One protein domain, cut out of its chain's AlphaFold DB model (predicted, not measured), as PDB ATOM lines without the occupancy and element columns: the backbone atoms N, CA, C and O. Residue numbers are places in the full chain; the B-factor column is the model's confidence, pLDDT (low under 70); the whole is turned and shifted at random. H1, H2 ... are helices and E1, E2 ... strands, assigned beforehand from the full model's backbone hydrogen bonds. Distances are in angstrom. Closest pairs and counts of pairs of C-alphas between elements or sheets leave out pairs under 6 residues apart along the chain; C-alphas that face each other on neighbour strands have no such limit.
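This is residues 34 to 53, 62 to 155 and 417 to 428 of the 536 residues of an uncharacterized protein of Deltaproteobacteria bacterium (UniProt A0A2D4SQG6). A small four-stranded sheet, E2 E3 E1 E4, curled like part of a barrel, makes one part of the model, and short helices spread away from it. H4, near the middle, leads on from E3 between two groups of helices: H3 and H7 side by side, and H5 and H6 loosely placed on the other side. The printed part has 126 residues, with elements in the order E1 H1 H2 H3 E2 E3 H4 H5 H6 H7 E4; the class is mixed, helices and strands, and the sheet is all antiparallel. The whole is compact, with a radius of gyration of the C-alphas of 15.2 A and spans of 46 by 41 by 26 A.

E1, residues 38 to 40, is the antiparallel neighbour of E4, residues 418 to 420, with N 39 and O 419 2.8 A apart, within hydrogen-bond range. E1 also pairs antiparallel with E3, residues 90 to 94, where N 40 and O 93 are 2.9 A apart. E2, residues 84 to 87, forms a hairpin with E3, with N 85 and O 92 2.9 A apart. H1, residues 42 to 45, only grazes the sheet, its closest C-alphas to E3 being those of Leu 44 and Pro 91, 6.5 A. H2, residues 62 to 68, is only just not on the sheet, with 4 pairs of C-alphas within 10 A. H3, residues 71 to 77, touches H7, residues 137 to 149, at a shallow tilt of 11 degrees, opposite ways; the closest C-alphas are those of Thr 73 and Ser 142, 5.7 A. H4, residues 96 to 101, only grazes the sheet with residues 96 to 99, and it only just touches H7, with 3 pairs of C-alphas within 8 A, about perpendicular at 87 degrees; His 100 and Val 139 have the closest C-alphas, 6.8 A, and H7 uses residues 139 to 140 alone. H5, residues 113 to 116, is close to but not clearly touching H6, residues 121 to 129, the closest C-alphas being those of Leu 116 and Gln 124, 5.8 A. H4 and H6 are apart. Every O i to N i+4 pair is within hydrogen-bond range in H3 and H7, against 1 of 3 in H2, with 2 of 4 O i to N i+3 pairs, 1 of 2 in H4 and 4 of 5 in H6; H1 and H5 are too short for such a pair.

E1 begins at C-alpha 38, (-5.316, -4.277, -36.894). The longer elements are H7, 18.0 A, E3, 13.1 A, and H6, 12.4 A. E4 ends at C-alpha 420, (-3.155, -2.313, -33.147).

The C-alphas of Thr 53 and Gly 107 are the two farthest apart, 47.0 A. Residues 54 to 61 and 156 to 416 are not printed, with gaps of 14.1 A and 29.5 A between C-alphas. The link from H4 to H5 is long, 11 residues. The pLDDT is under 70 at residues 34 to 35, 107 to 111 and 427 to 428.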
ATOM      1  N   ARG A  34     -11.782  -3.328 -27.799       51.31
ATOM      2  CA  ARG A  34     -11.412  -2.647 -29.048       51.31
ATOM      3  C   ARG A  34      -9.908  -2.639 -29.337       51.31
ATOM      4  O   ARG A  34      -9.505  -2.168 -30.392       51.31
ATOM      5  N   ARG A  35      -9.079  -3.186 -28.441       54.03
ATOM      6  CA  ARG A  35      -7.615  -3.204 -28.587       54.03
ATOM      7  C   ARG A  35      -7.078  -4.149 -29.669       54.03
ATOM      8  O   ARG A  35      -5.887  -4.105 -29.899       54.03
ATOM      9  N   ASP A  36      -7.903  -4.936 -30.363       74.00
ATOM     10  CA  ASP A  36      -7.413  -5.944 -31.326       74.00
ATOM     11  C   ASP A  36      -7.574  -5.566 -32.809       74.00
ATOM     12  O   ASP A  36      -7.222  -6.364 -33.688       74.00
ATOM     13  N   VAL A  37      -8.108  -4.377 -33.123       88.94
ATOM     14  CA  VAL A  37      -8.263  -3.965 -34.526       88.94
ATOM     15  C   VAL A  37      -6.892  -3.683 -35.120       88.94
ATOM     16  O   VAL A  37      -6.225  -2.724 -34.739       88.94
ATOM     17  N   LEU A  38      -6.495  -4.514 -36.082       91.56
ATOM     18  CA  LEU A  38      -5.316  -4.277 -36.894       91.56
ATOM     19  C   LEU A  38      -5.663  -3.261 -37.980       91.56
ATOM     20  O   LEU A  38      -6.559  -3.487 -38.796       91.56
ATOM     21  N   TRP A  39      -4.912  -2.172 -38.016       93.50
ATOM     22  CA  TRP A  39      -4.960  -1.153 -39.051       93.50
ATOM     23  C   TRP A  39      -3.712  -1.240 -39.917       93.50
ATOM     24  O   TRP A  39      -2.619  -1.455 -39.401       93.50
ATOM     25  N   THR A  40      -3.859  -1.033 -41.224       92.12
ATOM     26  CA  THR A  40      -2.720  -0.933 -42.147       92.12
ATOM     27  C   THR A  40      -2.818   0.305 -43.027       92.12
ATOM     28  O   THR A  40      -3.897   0.663 -43.516       92.12
ATOM     29  N   ARG A  41      -1.671   0.946 -43.254       90.75
ATOM     30  CA  ARG A  41      -1.460   1.949 -44.303       90.75
ATOM     31  C   ARG A  41      -0.507   1.457 -45.391       90.75
ATOM     32  O   ARG A  41      -0.119   2.265 -46.217       90.75
ATOM     33  N   GLN A  42      -0.149   0.172 -45.456       84.25
ATOM     34  CA  GLN A  42       0.852  -0.315 -46.420       84.25
ATOM     35  C   GLN A  42       0.504   0.034 -47.880       84.25
ATOM     36  O   GLN A  42       1.358   0.501 -48.624       84.25
ATOM     37  N   PHE A  43      -0.771  -0.089 -48.268       79.12
ATOM     38  CA  PHE A  43      -1.236   0.241 -49.624       79.12
ATOM     39  C   PHE A  43      -1.742   1.677 -49.792       79.12
ATOM     40  O   PHE A  43      -1.635   2.257 -50.872       79.12
ATOM     41  N   LEU A  44      -2.367   2.250 -48.758       82.06
ATOM     42  CA  LEU A  44      -2.833   3.640 -48.814       82.06
ATOM     43  C   LEU A  44      -1.679   4.631 -48.651       82.06
ATOM     44  O   LEU A  44      -1.758   5.742 -49.158       82.06
ATOM     45  N   GLY A  45      -0.603   4.236 -47.985       79.75
ATOM     46  CA  GLY A  45       0.545   5.080 -47.700       79.75
ATOM     47  C   GLY A  45       1.326   5.468 -48.952       79.75
ATOM     48  O   GLY A  45       1.722   6.621 -49.056       79.75
ATOM     49  N   GLU A  46       1.418   4.583 -49.955       77.81
ATOM     50  CA  GLU A  46       1.922   4.937 -51.299       77.81
ATOM     51  C   GLU A  46       1.098   6.047 -51.972       77.81
ATOM     52  O   GLU A  46       1.560   6.716 -52.887       77.81
ATOM     53  N   ARG A  47      -0.170   6.196 -51.580       80.88
ATOM     54  CA  ARG A  47      -1.122   7.134 -52.182       80.88
ATOM     55  C   ARG A  47      -1.250   8.430 -51.386       80.88
ATOM     56  O   ARG A  47      -1.696   9.418 -51.953       80.88
ATOM     57  N   TRP A  48      -0.875   8.414 -50.105       85.25
ATOM     58  CA  TRP A  48      -0.839   9.561 -49.197       85.25
ATOM     59  C   TRP A  48       0.536   9.660 -48.541       85.25
ATOM     60  O   TRP A  48       0.753   9.227 -47.406       85.25
ATOM     61  N   THR A  49       1.450  10.274 -49.285       80.75
ATOM     62  CA  THR A  49       2.833  10.566 -48.881       80.75
ATOM     63  C   THR A  49       2.963  11.816 -48.017       80.75
ATOM     64  O   THR A  49       3.962  12.003 -47.333       80.75
ATOM     65  N   ILE A  50       1.919  12.649 -47.998       85.94
ATOM     66  CA  ILE A  50       1.788  13.837 -47.152       85.94
ATOM     67  C   ILE A  50       0.524  13.714 -46.291       85.94
ATOM     68  O   ILE A  50      -0.425  13.035 -46.711       85.94
ATOM     69  N   PRO A  51       0.462  14.416 -45.144       92.31
ATOM     70  CA  PRO A  51      -0.732  14.479 -44.308       92.31
ATOM     71  C   PRO A  51      -1.991  14.835 -45.108       92.31
ATOM     72  O   PRO A  51      -2.068  15.883 -45.758       92.31
ATOM     73  N   ALA A  52      -3.010  13.982 -45.050       93.75
ATOM     74  CA  ALA A  52      -4.300  14.267 -45.660       93.75
ATOM     75  C   ALA A  52      -5.015  15.382 -44.890       93.75
ATOM     76  O   ALA A  52      -5.009  15.412 -43.665       93.75
ATOM     77  N   THR A  53      -5.690  16.277 -45.601       95.50
ATOM     78  CA  THR A  53      -6.647  17.206 -44.986       95.50
ATOM     79  C   THR A  53      -7.957  16.486 -44.660       95.50
ATOM     80  O   THR A  53      -8.333  15.550 -45.372       95.50
ATOM     81  N   HIS A  62     -16.146   9.031 -48.280       93.19
ATOM     82  CA  HIS A  62     -17.548   9.039 -48.700       93.19
ATOM     83  C   HIS A  62     -17.800   8.188 -49.954       93.19
ATOM     84  O   HIS A  62     -18.774   7.438 -49.998       93.19
ATOM     85  N   VAL A  63     -16.919   8.254 -50.959       92.56
ATOM     86  CA  VAL A  63     -17.055   7.450 -52.191       92.56
ATOM     87  C   VAL A  63     -16.586   6.002 -52.018       92.56
ATOM     88  O   VAL A  63     -17.087   5.106 -52.699       92.56
ATOM     89  N   MET A  64     -15.644   5.752 -51.105       90.00
ATOM     90  CA  MET A  64     -15.061   4.431 -50.874       90.00
ATOM     91  C   MET A  64     -15.925   3.559 -49.954       90.00
ATOM     92  O   MET A  64     -16.103   2.373 -50.238       90.00
ATOM     93  N   ASN A  65     -16.489   4.119 -48.879       88.56
ATOM     94  CA  ASN A  65     -17.255   3.370 -47.875       88.56
ATOM     95  C   ASN A  65     -18.392   2.521 -48.472       88.56
ATOM     96  O   ASN A  65     -18.472   1.341 -48.127       88.56
ATOM     97  N   PRO A  66     -19.211   3.019 -49.425       86.88
ATOM     98  CA  PRO A  66     -20.238   2.201 -50.068       86.88
ATOM     99  C   PRO A  66     -19.695   0.948 -50.763       86.88
ATOM    100  O   PRO A  66     -20.448   0.004 -50.994       86.88
ATOM    101  N   LEU A  67     -18.410   0.916 -51.125       83.69
ATOM    102  CA  LEU A  67     -17.779  -0.207 -51.815       83.69
ATOM    103  C   LEU A  67     -17.173  -1.231 -50.851       83.69
ATOM    104  O   LEU A  67     -17.259  -2.427 -51.134       83.69
ATOM    105  N   ILE A  68     -16.587  -0.781 -49.738       84.25
ATOM    106  CA  ILE A  68     -15.768  -1.632 -48.858       84.25
ATOM    107  C   ILE A  68     -16.404  -1.938 -47.497       84.25
ATOM    108  O   ILE A  68     -16.025  -2.924 -46.871       84.25
ATOM    109  N   ASP A  69     -17.365  -1.138 -47.033       86.06
ATOM    110  CA  ASP A  69     -17.870  -1.250 -45.663       86.06
ATOM    111  C   ASP A  69     -18.835  -2.432 -45.505       86.06
ATOM    112  O   ASP A  69     -19.836  -2.537 -46.214       86.06
ATOM    113  N   TYR A  70     -18.549  -3.330 -44.564       86.31
ATOM    114  CA  TYR A  70     -19.425  -4.426 -44.146       86.31
ATOM    115  C   TYR A  70     -19.847  -4.224 -42.688       86.31
ATOM    116  O   TYR A  70     -19.457  -4.998 -41.818       86.31
ATOM    117  N   ARG A  71     -20.647  -3.189 -42.410       85.88
ATOM    118  CA  ARG A  71     -20.990  -2.736 -41.049       85.88
ATOM    119  C   ARG A  71     -21.362  -3.852 -40.064       85.88
ATOM    120  O   ARG A  71     -20.764  -3.953 -39.005       85.88
ATOM    121  N   GLN A  72     -22.265  -4.763 -40.441       86.56
ATOM    122  CA  GLN A  72     -22.643  -5.891 -39.570       86.56
ATOM    123  C   GLN A  72     -21.472  -6.833 -39.258       86.56
ATOM    124  O   GLN A  72     -21.406  -7.404 -38.170       86.56
ATOM    125  N   THR A  73     -20.575  -7.031 -40.223       87.88
ATOM    126  CA  THR A  73     -19.362  -7.832 -40.042       87.88
ATOM    127  C   THR A  73     -18.366  -7.084 -39.161       87.88
ATOM    128  O   THR A  73     -17.787  -7.704 -38.273       87.88
ATOM    129  N   HIS A  74     -18.218  -5.770 -39.354       84.81
ATOM    130  CA  HIS A  74     -17.393  -4.920 -38.500       84.81
ATOM    131  C   HIS A  74     -17.836  -4.996 -37.043       84.81
ATOM    132  O   HIS A  74     -17.048  -5.427 -36.203       84.81
ATOM    133  N   ASP A  75     -19.110  -4.708 -36.780       85.19
ATOM    134  CA  ASP A  75     -19.723  -4.707 -35.446       85.19
ATOM    135  C   ASP A  75     -19.533  -6.031 -34.697       85.19
ATOM    136  O   ASP A  75     -19.339  -6.038 -33.484       85.19
ATOM    137  N   LYS A  76     -19.586  -7.164 -35.407       84.62
ATOM    138  CA  LYS A  76     -19.581  -8.497 -34.785       84.62
ATOM    139  C   LYS A  76     -18.222  -9.177 -34.737       84.62
ATOM    140  O   LYS A  76     -18.005  -9.996 -33.849       84.62
ATOM    141  N   TYR A  77     -17.360  -8.923 -35.719       85.31
ATOM    142  CA  TYR A  77     -16.176  -9.750 -35.949       85.31
ATOM    143  C   TYR A  77     -14.890  -8.960 -36.180       85.31
ATOM    144  O   TYR A  77     -13.824  -9.532 -36.001       85.31
ATOM    145  N   LEU A  78     -14.956  -7.681 -36.570       84.69
ATOM    146  CA  LEU A  78     -13.770  -6.888 -36.945       84.69
ATOM    147  C   LEU A  78     -13.530  -5.710 -35.985       84.69
ATOM    148  O   LEU A  78     -13.079  -4.642 -36.400       84.69
ATOM    149  N   GLY A  79     -13.892  -5.907 -34.713       82.19
ATOM    150  CA  GLY A  79     -13.692  -4.968 -33.601       82.19
ATOM    151  C   GLY A  79     -14.663  -3.785 -33.527       82.19
ATOM    152  O   GLY A  79     -14.495  -2.910 -32.683       82.19
ATOM    153  N   GLY A  80     -15.703  -3.757 -34.364       80.88
ATOM    154  CA  GLY A  80     -16.767  -2.748 -34.322       80.88
ATOM    155  C   GLY A  80     -16.363  -1.349 -34.772       80.88
ATOM    156  O   GLY A  80     -17.089  -0.390 -34.516       80.88
ATOM    157  N   GLU A  81     -15.216  -1.227 -35.436       83.44
ATOM    158  CA  GLU A  81     -14.762   0.016 -36.053       83.44
ATOM    159  C   GLU A  81     -15.036   0.044 -37.557       83.44
ATOM    160  O   GLU A  81     -15.325  -0.981 -38.173       83.44
ATOM    161  N   LYS A  82     -14.937   1.236 -38.156       86.19
ATOM    162  CA  LYS A  82     -15.150   1.452 -39.593       86.19
ATOM    163  C   LYS A  82     -14.169   0.643 -40.456       86.19
ATOM    164  O   LYS A  82     -13.110   0.214 -40.005       86.19
ATOM    165  N   ALA A  83     -14.487   0.511 -41.743       88.94
ATOM    166  CA  ALA A  83     -13.588  -0.086 -42.731       88.94
ATOM    167  C   ALA A  83     -12.312   0.738 -42.979       88.94
ATOM    168  O   ALA A  83     -11.267   0.176 -43.308       88.94
ATOM    169  N   ALA A  84     -12.395   2.058 -42.811       92.12
ATOM    170  CA  ALA A  84     -11.282   2.981 -42.974       92.12
ATOM    171  C   ALA A  84     -11.355   4.111 -41.939       92.12
ATOM    172  O   ALA A  84     -12.440   4.453 -41.460       92.12
ATOM    173  N   ARG A  85     -10.203   4.703 -41.612       91.56
ATOM    174  CA  ARG A  85     -10.103   5.853 -40.703       91.56
ATOM    175  C   ARG A  85      -8.958   6.783 -41.090       91.56
ATOM    176  O   ARG A  85      -8.053   6.388 -41.820       91.56
ATOM    177  N   LEU A  86      -8.988   7.991 -40.538       92.88
ATOM    178  CA  LEU A  86      -7.873   8.930 -40.561       92.88
ATOM    179  C   LEU A  86      -7.244   8.972 -39.166       92.88
ATOM    180  O   LEU A  86      -7.920   9.345 -38.212       92.88
ATOM    181  N   PHE A  87      -5.973   8.594 -39.049       92.50
ATOM    182  CA  PHE A  87      -5.213   8.640 -37.799       92.50
ATOM    183  C   PHE A  87      -3.945   9.463 -38.014       92.50
ATOM    184  O   PHE A  87      -3.193   9.184 -38.945       92.50
ATOM    185  N   GLN A  88      -3.741  10.504 -37.200       91.56
ATOM    186  CA  GLN A  88      -2.633  11.462 -37.353       91.56
ATOM    187  C   GLN A  88      -2.457  11.949 -38.803       91.56
ATOM    188  O   GLN A  88      -1.353  11.975 -39.336       91.56
ATOM    189  N   TYR A  89      -3.567  12.288 -39.470       94.12
ATOM    190  CA  TYR A  89      -3.606  12.700 -40.880       94.12
ATOM    191  C   TYR A  89      -3.151  11.643 -41.906       94.12
ATOM    192  O   TYR A  89      -3.071  11.939 -43.097       94.12
ATOM    193  N   SER A  90      -2.932  10.395 -41.488       92.62
ATOM    194  CA  SER A  90      -2.713   9.256 -42.377       92.62
ATOM    195  C   SER A  90      -3.982   8.410 -42.512       92.62
ATOM    196  O   SER A  90      -4.565   8.000 -41.506       92.62
ATOM    197  N   PRO A  91      -4.410   8.091 -43.740       93.50
ATOM    198  CA  PRO A  91      -5.429   7.082 -43.982       93.50
ATOM    199  C   PRO A  91      -4.994   5.669 -43.576       93.50
ATOM    200  O   PRO A  91      -3.880   5.249 -43.889       93.50
ATOM    201  N   PHE A  92      -5.900   4.916 -42.955       93.31
ATOM    202  CA  PHE A  92      -5.725   3.503 -42.606       93.31
ATOM    203  C   PHE A  92      -6.950   2.675 -43.003       93.31
ATOM    204  O   PHE A  92      -8.084   3.155 -42.942       93.31
ATOM    205  N   LEU A  93      -6.717   1.409 -43.358       92.50
ATOM    206  CA  LEU A  93      -7.750   0.391 -43.566       92.50
ATOM    207  C   LEU A  93      -7.758  -0.607 -42.413       92.50
ATOM    208  O   LEU A  93      -6.700  -0.967 -41.896       92.50
ATOM    209  N   ASN A  94      -8.945  -1.086 -42.046       92.38
ATOM    210  CA  ASN A  94      -9.098  -2.153 -41.063       92.38
ATOM    211  C   ASN A  94      -8.642  -3.482 -41.686       92.38
ATOM    212  O   ASN A  94      -9.374  -4.126 -42.442       92.38
ATOM    213  N   ALA A  95      -7.415  -3.888 -41.371       90.25
ATOM    214  CA  ALA A  95      -6.788  -5.109 -41.854       90.25
ATOM    215  C   ALA A  95      -7.217  -6.367 -41.087       90.25
ATOM    216  O   ALA A  95      -6.946  -7.481 -41.536       90.25
ATOM    217  N   THR A  96      -7.954  -6.227 -39.981       88.25
ATOM    218  CA  THR A  96      -8.506  -7.363 -39.217       88.25
ATOM    219  C   THR A  96      -9.329  -8.295 -40.105       88.25
ATOM    220  O   THR A  96      -9.294  -9.510 -39.934       88.25
ATOM    221  N   VAL A  97     -10.018  -7.749 -41.115       85.06
ATOM    222  CA  VAL A  97     -10.758  -8.554 -42.098       85.06
ATOM    223  C   VAL A  97      -9.864  -9.589 -42.783       85.06
ATOM    224  O   VAL A  97     -10.281 -10.731 -42.966       85.06
ATOM    225  N   PHE A  98      -8.611  -9.243 -43.089       83.69
ATOM    226  CA  PHE A  98      -7.679 -10.138 -43.765       83.69
ATOM    227  C   PHE A  98      -7.196 -11.269 -42.859       83.69
ATOM    228  O   PHE A  98      -7.057 -12.384 -43.349       83.69
ATOM    229  N   ARG A  99      -7.089 -11.064 -41.537       84.12
ATOM    230  CA  ARG A  99      -6.831 -12.165 -40.584       84.12
ATOM    231  C   ARG A  99      -7.908 -13.259 -40.635       84.12
ATOM    232  O   ARG A  99      -7.618 -14.411 -40.334       84.12
ATOM    233  N   HIS A 100      -9.141 -12.913 -41.017       81.50
ATOM    234  CA  HIS A 100     -10.256 -13.862 -41.132       81.50
ATOM    235  C   HIS A 100     -10.472 -14.413 -42.546       81.50
ATOM    236  O   HIS A 100     -11.017 -15.512 -42.690       81.50
ATOM    237  N   LEU A 101     -10.096 -13.642 -43.573       77.94
ATOM    238  CA  LEU A 101     -10.169 -14.044 -44.981       77.94
ATOM    239  C   LEU A 101      -8.965 -14.882 -45.426       77.94
ATOM    240  O   LEU A 101      -9.037 -15.571 -46.441       77.94
ATOM    241  N   LEU A 102      -7.851 -14.823 -44.702       78.31
ATOM    242  CA  LEU A 102      -6.718 -15.701 -44.946       78.31
ATOM    243  C   LEU A 102      -7.033 -17.106 -44.430       78.31
ATOM    244  O   LEU A 102      -7.480 -17.303 -43.301       78.31
ATOM    245  N   PHE A 103      -6.805 -18.095 -45.288       74.75
ATOM    246  CA  PHE A 103      -6.919 -19.511 -44.971       74.75
ATOM    247  C   PHE A 103      -5.933 -20.302 -45.831       74.75
ATOM    248  O   PHE A 103      -5.478 -19.828 -46.874       74.75
ATOM    249  N   ARG A 104      -5.606 -21.521 -45.403       74.75
ATOM    250  CA  ARG A 104      -4.740 -22.437 -46.149       74.75
ATOM    251  C   ARG A 104      -5.298 -23.847 -46.070       74.75
ATOM    252  O   ARG A 104      -5.499 -24.366 -44.975       74.75
ATOM    253  N   LEU A 105      -5.562 -24.447 -47.229       75.06
ATOM    254  CA  LEU A 105      -6.086 -25.807 -47.362       75.06
ATOM    255  C   LEU A 105      -5.044 -26.702 -48.052       75.06
ATOM    256  O   LEU A 105      -4.367 -26.222 -48.966       75.06
ATOM    257  N   PRO A 106      -4.918 -27.990 -47.678       72.69
ATOM    258  CA  PRO A 106      -3.986 -28.901 -48.330       72.69
ATOM    259  C   PRO A 106      -4.322 -29.051 -49.819       72.69
ATOM    260  O   PRO A 106      -5.479 -29.263 -50.176       72.69
ATOM    261  N   GLY A 107      -3.314 -28.934 -50.687       67.19
ATOM    262  CA  GLY A 107      -3.465 -29.095 -52.139       67.19
ATOM    263  C   GLY A 107      -4.107 -27.912 -52.878       67.19
ATOM    264  O   GLY A 107      -4.232 -27.967 -54.099       67.19
ATOM    265  N   VAL A 108      -4.487 -26.837 -52.181       66.00
ATOM    266  CA  VAL A 108      -4.942 -25.590 -52.812       66.00
ATOM    267  C   VAL A 108      -3.739 -24.671 -53.020       66.00
ATOM    268  O   VAL A 108      -2.867 -24.581 -52.155       66.00
ATOM    269  N   ALA A 109      -3.689 -23.997 -54.174       60.22
ATOM    270  CA  ALA A 109      -2.652 -23.016 -54.475       60.22
ATOM    271  C   ALA A 109      -2.535 -21.970 -53.345       60.22
ATOM    272  O   ALA A 109      -3.552 -21.622 -52.731       60.22
ATOM    273  N   PRO A 110      -1.320 -21.468 -53.056       60.94
ATOM    274  CA  PRO A 110      -1.127 -20.449 -52.034       60.94
ATOM    275  C   PRO A 110      -2.016 -19.233 -52.317       60.94
ATOM    276  O   PRO A 110      -2.218 -18.843 -53.468       60.94
ATOM    277  N   MET A 111      -2.571 -18.654 -51.250       68.00
ATOM    278  CA  MET A 111      -3.407 -17.460 -51.346       68.00
ATOM    279  C   MET A 111      -2.660 -16.326 -52.063       68.00
ATOM    280  O   MET A 111      -1.435 -16.237 -51.945       68.00
ATOM    281  N   PRO A 112      -3.377 -15.428 -52.766       71.25
ATOM    282  CA  PRO A 112      -2.737 -14.309 -53.437       71.25
ATOM    283  C   PRO A 112      -1.882 -13.489 -52.464       71.25
ATOM    284  O   PRO A 112      -2.388 -13.013 -51.447       71.25
ATOM    285  N   ALA A 113      -0.603 -13.294 -52.798       75.12
ATOM    286  CA  ALA A 113       0.376 -12.647 -51.916       75.12
ATOM    287  C   ALA A 113      -0.073 -11.267 -51.397       75.12
ATOM    288  O   ALA A 113       0.168 -10.947 -50.240       75.12
ATOM    289  N   PHE A 114      -0.831 -10.503 -52.194       75.75
ATOM    290  CA  PHE A 114      -1.338  -9.185 -51.800       75.75
ATOM    291  C   PHE A 114      -2.231  -9.203 -50.544       75.75
ATOM    292  O   PHE A 114      -2.390  -8.172 -49.899       75.75
ATOM    293  N   PHE A 115      -2.844 -10.341 -50.188       80.12
ATOM    294  CA  PHE A 115      -3.584 -10.464 -48.928       80.12
ATOM    295  C   PHE A 115      -2.648 -10.594 -47.722       80.12
ATOM    296  O   PHE A 115      -2.969 -10.086 -46.651       80.12
ATOM    297  N   LEU A 116      -1.503 -11.263 -47.886       81.25
ATOM    298  CA  LEU A 116      -0.475 -11.369 -46.847       81.25
ATOM    299  C   LEU A 116       0.217 -10.022 -46.631       81.25
ATOM    300  O   LEU A 116       0.459  -9.649 -45.490       81.25
ATOM    301  N   GLU A 117       0.415  -9.252 -47.703       83.38
ATOM    302  CA  GLU A 117       0.899  -7.863 -47.660       83.38
ATOM    303  C   GLU A 117      -0.021  -6.920 -46.852       83.38
ATOM    304  O   GLU A 117       0.331  -5.775 -46.623       83.38
ATOM    305  N   MET A 118      -1.212  -7.348 -46.413       85.88
ATOM    306  CA  MET A 118      -2.072  -6.553 -45.520       85.88
ATOM    307  C   MET A 118      -1.784  -6.797 -44.032       85.88
ATOM    308  O   MET A 118      -2.439  -6.186 -43.185       85.88
ATOM    309  N   LEU A 119      -0.859  -7.704 -43.702       86.75
ATOM    310  CA  LEU A 119      -0.508  -8.089 -42.336       86.75
ATOM    311  C   LEU A 119       0.967  -7.785 -42.016       86.75
ATOM    312  O   LEU A 119       1.804  -7.851 -42.918       86.75
ATOM    313  N   PRO A 120       1.316  -7.547 -40.737       84.12
ATOM    314  CA  PRO A 120       2.704  -7.449 -40.290       84.12
ATOM    315  C   PRO A 120       3.545  -8.677 -40.679       84.12
ATOM    316  O   PRO A 120       3.056  -9.808 -40.636       84.12
ATOM    317  N   SER A 121       4.831  -8.484 -40.990       76.88
ATOM    318  CA  SER A 121       5.754  -9.551 -41.435       76.88
ATOM    319  C   SER A 121       5.807 -10.763 -40.484       76.88
ATOM    320  O   SER A 121       5.778 -11.913 -40.928       76.88
ATOM    321  N   HIS A 122       5.811 -10.526 -39.167       75.44
ATOM    322  CA  HIS A 122       5.824 -11.584 -38.155       75.44
ATOM    323  C   HIS A 122       4.547 -12.443 -38.192       75.44
ATOM    324  O   HIS A 122       4.598 -13.639 -37.905       75.44
ATOM    325  N   GLU A 123       3.405 -11.873 -38.600       79.94
ATOM    326  CA  GLU A 123       2.182 -12.637 -38.853       79.94
ATOM    327  C   GLU A 123       2.246 -13.364 -40.197       79.94
ATOM    328  O   GLU A 123       1.838 -14.522 -40.267       79.94
ATOM    329  N   GLN A 124       2.787 -12.746 -41.253       79.88
ATOM    330  CA  GLN A 124       2.917 -13.381 -42.574       79.88
ATOM    331  C   GLN A 124       3.679 -14.713 -42.504       79.88
ATOM    332  O   GLN A 124       3.275 -15.697 -43.135       79.88
ATOM    333  N   LYS A 125       4.741 -14.776 -41.688       70.56
ATOM    334  CA  LYS A 125       5.524 -16.001 -41.471       70.56
ATOM    335  C   LYS A 125       4.674 -17.146 -40.912       70.56
ATOM    336  O   LYS A 125       4.714 -18.265 -41.414       70.56
ATOM    337  N   LYS A 126       3.789 -16.850 -39.953       72.62
ATOM    338  CA  LYS A 126       2.847 -17.838 -39.403       72.62
ATOM    339  C   LYS A 126       1.985 -18.472 -40.497       72.62
ATOM    340  O   LYS A 126       1.752 -19.678 -40.471       72.62
ATOM    341  N   TRP A 127       1.517 -17.685 -41.463       74.62
ATOM    342  CA  TRP A 127       0.668 -18.173 -42.556       74.62
ATOM    343  C   TRP A 127       1.446 -18.965 -43.616       74.62
ATOM    344  O   TRP A 127       0.946 -19.968 -44.137       74.62
ATOM    345  N   THR A 128       2.670 -18.534 -43.922       70.94
ATOM    346  CA  THR A 128       3.553 -19.185 -44.905       70.94
ATOM    347  C   THR A 128       4.159 -20.493 -44.391       70.94
ATOM    348  O   THR A 128       4.318 -21.421 -45.186       70.94
ATOM    349  N   ASP A 129       4.352 -20.637 -43.080       74.06
ATOM    350  CA  ASP A 129       4.867 -21.871 -42.467       74.06
ATOM    351  C   ASP A 129       3.756 -22.883 -42.116       74.06
ATOM    352  O   ASP A 129       4.001 -24.084 -42.001       74.06
ATOM    353  N   SER A 130       2.506 -22.432 -41.962       74.62
ATOM    354  CA  SER A 130       1.390 -23.309 -41.575       74.62
ATOM    355  C   SER A 130       0.964 -24.254 -42.701       74.62
ATOM    356  O   SER A 130       0.708 -23.818 -43.816       74.62
ATOM    357  N   PHE A 131       0.767 -25.542 -42.407       73.94
ATOM    358  CA  PHE A 131       0.211 -26.506 -43.373       73.94
ATOM    359  C   PHE A 131      -1.297 -26.308 -43.617       73.94
ATOM    360  O   PHE A 131      -1.788 -26.507 -44.729       73.94
ATOM    361  N   PHE A 132      -2.034 -25.894 -42.583       80.31
ATOM    362  CA  PHE A 132      -3.482 -25.705 -42.621       80.31
ATOM    363  C   PHE A 132      -3.909 -24.546 -41.721       80.31
ATOM    364  O   PHE A 132      -3.494 -24.474 -40.566       80.31
ATOM    365  N   VAL A 133      -4.792 -23.686 -42.231       76.19
ATOM    366  CA  VAL A 133      -5.511 -22.689 -41.432       76.19
ATOM    367  C   VAL A 133      -6.949 -22.605 -41.927       76.19
ATOM    368  O   VAL A 133      -7.183 -22.345 -43.108       76.19
ATOM    369  N   ALA A 134      -7.913 -22.835 -41.036       74.75
ATOM    370  CA  ALA A 134      -9.329 -22.812 -41.386       74.75
ATOM    371  C   ALA A 134      -9.827 -21.374 -41.639       74.75
ATOM    372  O   ALA A 134      -9.448 -20.462 -40.901       74.75
ATOM    373  N   PRO A 135     -10.719 -21.159 -42.625       79.69
ATOM    374  CA  PRO A 135     -11.323 -19.853 -42.847       79.69
ATOM    375  C   PRO A 135     -12.233 -19.453 -41.682       79.69
ATOM    376  O   PRO A 135     -12.909 -20.292 -41.075       79.69
ATOM    377  N   GLY A 136     -12.328 -18.149 -41.412       82.75
ATOM    378  CA  GLY A 136     -13.261 -17.597 -40.430       82.75
ATOM    379  C   GLY A 136     -14.715 -17.707 -40.895       82.75
ATOM    380  O   GLY A 136     -15.308 -16.711 -41.303       82.75
ATOM    381  N   TRP A 137     -15.315 -18.902 -40.848       85.75
ATOM    382  CA  TRP A 137     -16.604 -19.196 -41.498       85.75
ATOM    383  C   TRP A 137     -17.741 -18.248 -41.086       85.75
ATOM    384  O   TRP A 137     -18.575 -17.897 -41.916       85.75
ATOM    385  N   LYS A 138     -17.758 -17.773 -39.831       89.25
ATOM    386  CA  LYS A 138     -18.742 -16.788 -39.344       89.25
ATOM    387  C   LYS A 138     -18.605 -15.435 -40.049       89.25
ATOM    388  O   LYS A 138     -19.612 -14.807 -40.377       89.25
ATOM    389  N   VAL A 139     -17.369 -15.017 -40.317       87.88
ATOM    390  CA  VAL A 139     -17.046 -13.783 -41.045       87.88
ATOM    391  C   VAL A 139     -17.449 -13.926 -42.508       87.88
ATOM    392  O   VAL A 139     -18.171 -13.074 -43.021       87.88
ATOM    393  N   TYR A 140     -17.093 -15.043 -43.150       88.00
ATOM    394  CA  TYR A 140     -17.531 -15.352 -44.516       88.00
ATOM    395  C   TYR A 140     -19.054 -15.372 -44.642       88.00
ATOM    396  O   TYR A 140     -19.596 -14.722 -45.530       88.00
ATOM    397  N   ALA A 141     -19.756 -16.057 -43.738       90.62
ATOM    398  CA  ALA A 141     -21.215 -16.103 -43.736       90.62
ATOM    399  C   ALA A 141     -21.828 -14.701 -43.591       90.62
ATOM    400  O   ALA A 141     -22.785 -14.374 -44.291       90.62
ATOM    401  N   SER A 142     -21.252 -13.850 -42.733       91.38
ATOM    402  CA  SER A 142     -21.668 -12.451 -42.573       91.38
ATOM    403  C   SER A 142     -21.457 -11.639 -43.856       91.38
ATOM    404  O   SER A 142     -22.393 -11.015 -44.352       91.38
ATOM    405  N   ILE A 143     -20.260 -11.714 -44.450       89.25
ATOM    406  CA  ILE A 143     -19.918 -11.033 -45.707       89.25
ATOM    407  C   ILE A 143     -20.823 -11.503 -46.849       89.25
ATOM    408  O   ILE A 143     -21.346 -10.670 -47.589       89.25
ATOM    409  N   ILE A 144     -21.044 -12.812 -46.993       89.44
ATOM    410  CA  ILE A 144     -21.908 -13.395 -48.029       89.44
ATOM    411  C   ILE A 144     -23.350 -12.934 -47.832       89.44
ATOM    412  O   ILE A 144     -23.981 -12.495 -48.792       89.44
ATOM    413  N   LYS A 145     -23.860 -12.957 -46.595       92.06
ATOM    414  CA  LYS A 145     -25.210 -12.481 -46.278       92.06
ATOM    415  C   LYS A 145     -25.405 -11.028 -46.711       92.06
ATOM    416  O   LYS A 145     -26.338 -10.750 -47.462       92.06
ATOM    417  N   THR A 146     -24.517 -10.120 -46.304       88.44
ATOM    418  CA  THR A 146     -24.572  -8.708 -46.718       88.44
ATOM    419  C   THR A 146     -24.408  -8.559 -48.231       88.44
ATOM    420  O   THR A 146     -25.130  -7.795 -48.868       88.44
ATOM    421  N   THR A 147     -23.503  -9.334 -48.833       87.75
ATOM    422  CA  THR A 147     -23.268  -9.348 -50.285       87.75
ATOM    423  C   THR A 147     -24.530  -9.724 -51.061       87.75
ATOM    424  O   THR A 147     -24.809  -9.098 -52.082       87.75
ATOM    425  N   ILE A 148     -25.310 -10.689 -50.560       89.94
ATOM    426  CA  ILE A 148     -26.597 -11.101 -51.132       89.94
ATOM    427  C   ILE A 148     -27.681 -10.059 -50.925       89.94
ATOM    428  O   ILE A 148     -28.329  -9.667 -51.896       89.94
ATOM    429  N   GLN A 149     -27.846  -9.574 -49.698       90.94
ATOM    430  CA  GLN A 149     -28.867  -8.581 -49.365       90.94
ATOM    431  C   GLN A 149     -28.715  -7.296 -50.186       90.94
ATOM    432  O   GLN A 149     -29.701  -6.749 -50.668       90.94
ATOM    433  N   GLU A 150     -27.478  -6.848 -50.399       87.94
ATOM    434  CA  GLU A 150     -27.183  -5.617 -51.134       87.94
ATOM    435  C   GLU A 150     -26.825  -5.846 -52.612       87.94
ATOM    436  O   GLU A 150     -26.446  -4.904 -53.309       87.94
ATOM    437  N   GLN A 151     -26.895  -7.093 -53.094       88.69
ATOM    438  CA  GLN A 151     -26.535  -7.487 -54.463       88.69
ATOM    439  C   GLN A 151     -25.150  -6.968 -54.894       88.69
ATOM    440  O   GLN A 151     -24.959  -6.510 -56.027       88.69
ATOM    441  N   ARG A 152     -24.154  -7.028 -53.994       84.38
ATOM    442  CA  ARG A 152     -22.842  -6.386 -54.209       84.38
ATOM    443  C   ARG A 152     -22.088  -6.940 -55.422       84.38
ATOM    444  O   ARG A 152     -21.265  -6.227 -55.989       84.38
ATOM    445  N   TRP A 153     -22.402  -8.152 -55.895       82.50
ATOM    446  CA  TRP A 153     -21.827  -8.691 -57.138       82.50
ATOM    447  C   TRP A 153     -22.162  -7.849 -58.375       82.50
ATOM    448  O   TRP A 153     -21.410  -7.895 -59.342       82.50
ATOM    449  N   LYS A 154     -23.245  -7.059 -58.356       84.62
ATOM    450  CA  LYS A 154     -23.594  -6.138 -59.450       84.62
ATOM    451  C   LYS A 154     -22.731  -4.874 -59.466       84.62
ATOM    452  O   LYS A 154     -22.714  -4.179 -60.477       84.62
ATOM    453  N   ARG A 155     -22.023  -4.564 -58.371       83.06
ATOM    454  CA  ARG A 155     -21.181  -3.357 -58.255       83.06
ATOM    455  C   ARG A 155     -19.923  -3.439 -59.114       83.06
ATOM    456  O   ARG A 155     -19.422  -2.410 -59.545       83.06
ATOM    457  N   GLN A 417       3.425   1.637 -40.322       88.31
ATOM    458  CA  GLN A 417       2.671   0.950 -41.375       88.31
ATOM    459  C   GLN A 417       1.458   0.196 -40.834       88.31
ATOM    460  O   GLN A 417       0.429   0.102 -41.509       88.31
ATOM    461  N   PHE A 418       1.587  -0.312 -39.612       91.06
ATOM    462  CA  PHE A 418       0.593  -1.113 -38.925       91.06
ATOM    463  C   PHE A 418       0.323  -0.544 -37.538       91.06
ATOM    464  O   PHE A 418       1.260  -0.151 -36.842       91.06
ATOM    465  N   LEU A 419      -0.948  -0.546 -37.137       91.75
ATOM    466  CA  LEU A 419      -1.365  -0.194 -35.781       91.75
ATOM    467  C   LEU A 419      -2.259  -1.297 -35.209       91.75
ATOM    468  O   LEU A 419      -3.055  -1.885 -35.942       91.75
ATOM    469  N   ILE A 420      -2.170  -1.541 -33.907       90.56
ATOM    470  CA  ILE A 420      -3.155  -2.313 -33.147       90.56
ATOM    471  C   ILE A 420      -3.874  -1.339 -32.216       90.56
ATOM    472  O   ILE A 420      -3.273  -0.768 -31.307       90.56
ATOM    473  N   GLY A 421      -5.154  -1.081 -32.497       87.81
ATOM    474  CA  GLY A 421      -5.798   0.128 -31.984       87.81
ATOM    475  C   GLY A 421      -5.038   1.352 -32.501       87.81
ATOM    476  O   GLY A 421      -4.956   1.540 -33.712       87.81
ATOM    477  N   ASP A 422      -4.437   2.133 -31.609       89.38
ATOM    478  CA  ASP A 422      -3.627   3.312 -31.958       89.38
ATOM    479  C   ASP A 422      -2.120   3.098 -31.742       89.38
ATOM    480  O   ASP A 422      -1.319   3.978 -32.051       89.38
ATOM    481  N   GLU A 423      -1.725   1.912 -31.270       89.62
ATOM    482  CA  GLU A 423      -0.334   1.584 -30.963       89.62
ATOM    483  C   GLU A 423       0.405   1.060 -32.202       89.62
ATOM    484  O   GLU A 423      -0.126   0.187 -32.899       89.62
ATOM    485  N   PRO A 424       1.627   1.540 -32.490       88.88
ATOM    486  CA  PRO A 424       2.417   1.074 -33.621       88.88
ATOM    487  C   PRO A 424       2.854  -0.385 -33.465       88.88
ATOM    488  O   PRO A 424       3.249  -0.833 -32.390       88.88
ATOM    489  N   VAL A 425       2.830  -1.125 -34.574       86.50
ATOM    490  CA  VAL A 425       3.363  -2.489 -34.658       86.50
ATOM    491  C   VAL A 425       4.663  -2.465 -35.453       86.50
ATOM    492  O   VAL A 425       4.646  -2.215 -36.656       86.50
ATOM    493  N   HIS A 426       5.777  -2.765 -34.790       73.56
ATOM    494  CA  HIS A 426       7.088  -2.871 -35.430       73.56
ATOM    495  C   HIS A 426       7.297  -4.262 -36.037       73.56
ATOM    496  O   HIS A 426       6.861  -5.272 -35.474       73.56
ATOM    497  N   THR A 427       7.938  -4.326 -37.206       66.31
ATOM    498  CA  THR A 427       7.985  -5.557 -38.017       66.31
ATOM    499  C   THR A 427       9.379  -6.197 -38.168       66.31
ATOM    500  O   THR A 427       9.470  -7.298 -38.713       66.31
ATOM    501  N   SER A 428      10.462  -5.603 -37.646       61.50
ATOM    502  CA  SER A 428      11.829  -6.162 -37.729       61.50
ATOM    503  C   SER A 428      12.295  -6.847 -36.432       61.50
ATOM    504  O   SER A 428      11.952  -6.430 -35.329       61.50
TER     505      SER A 428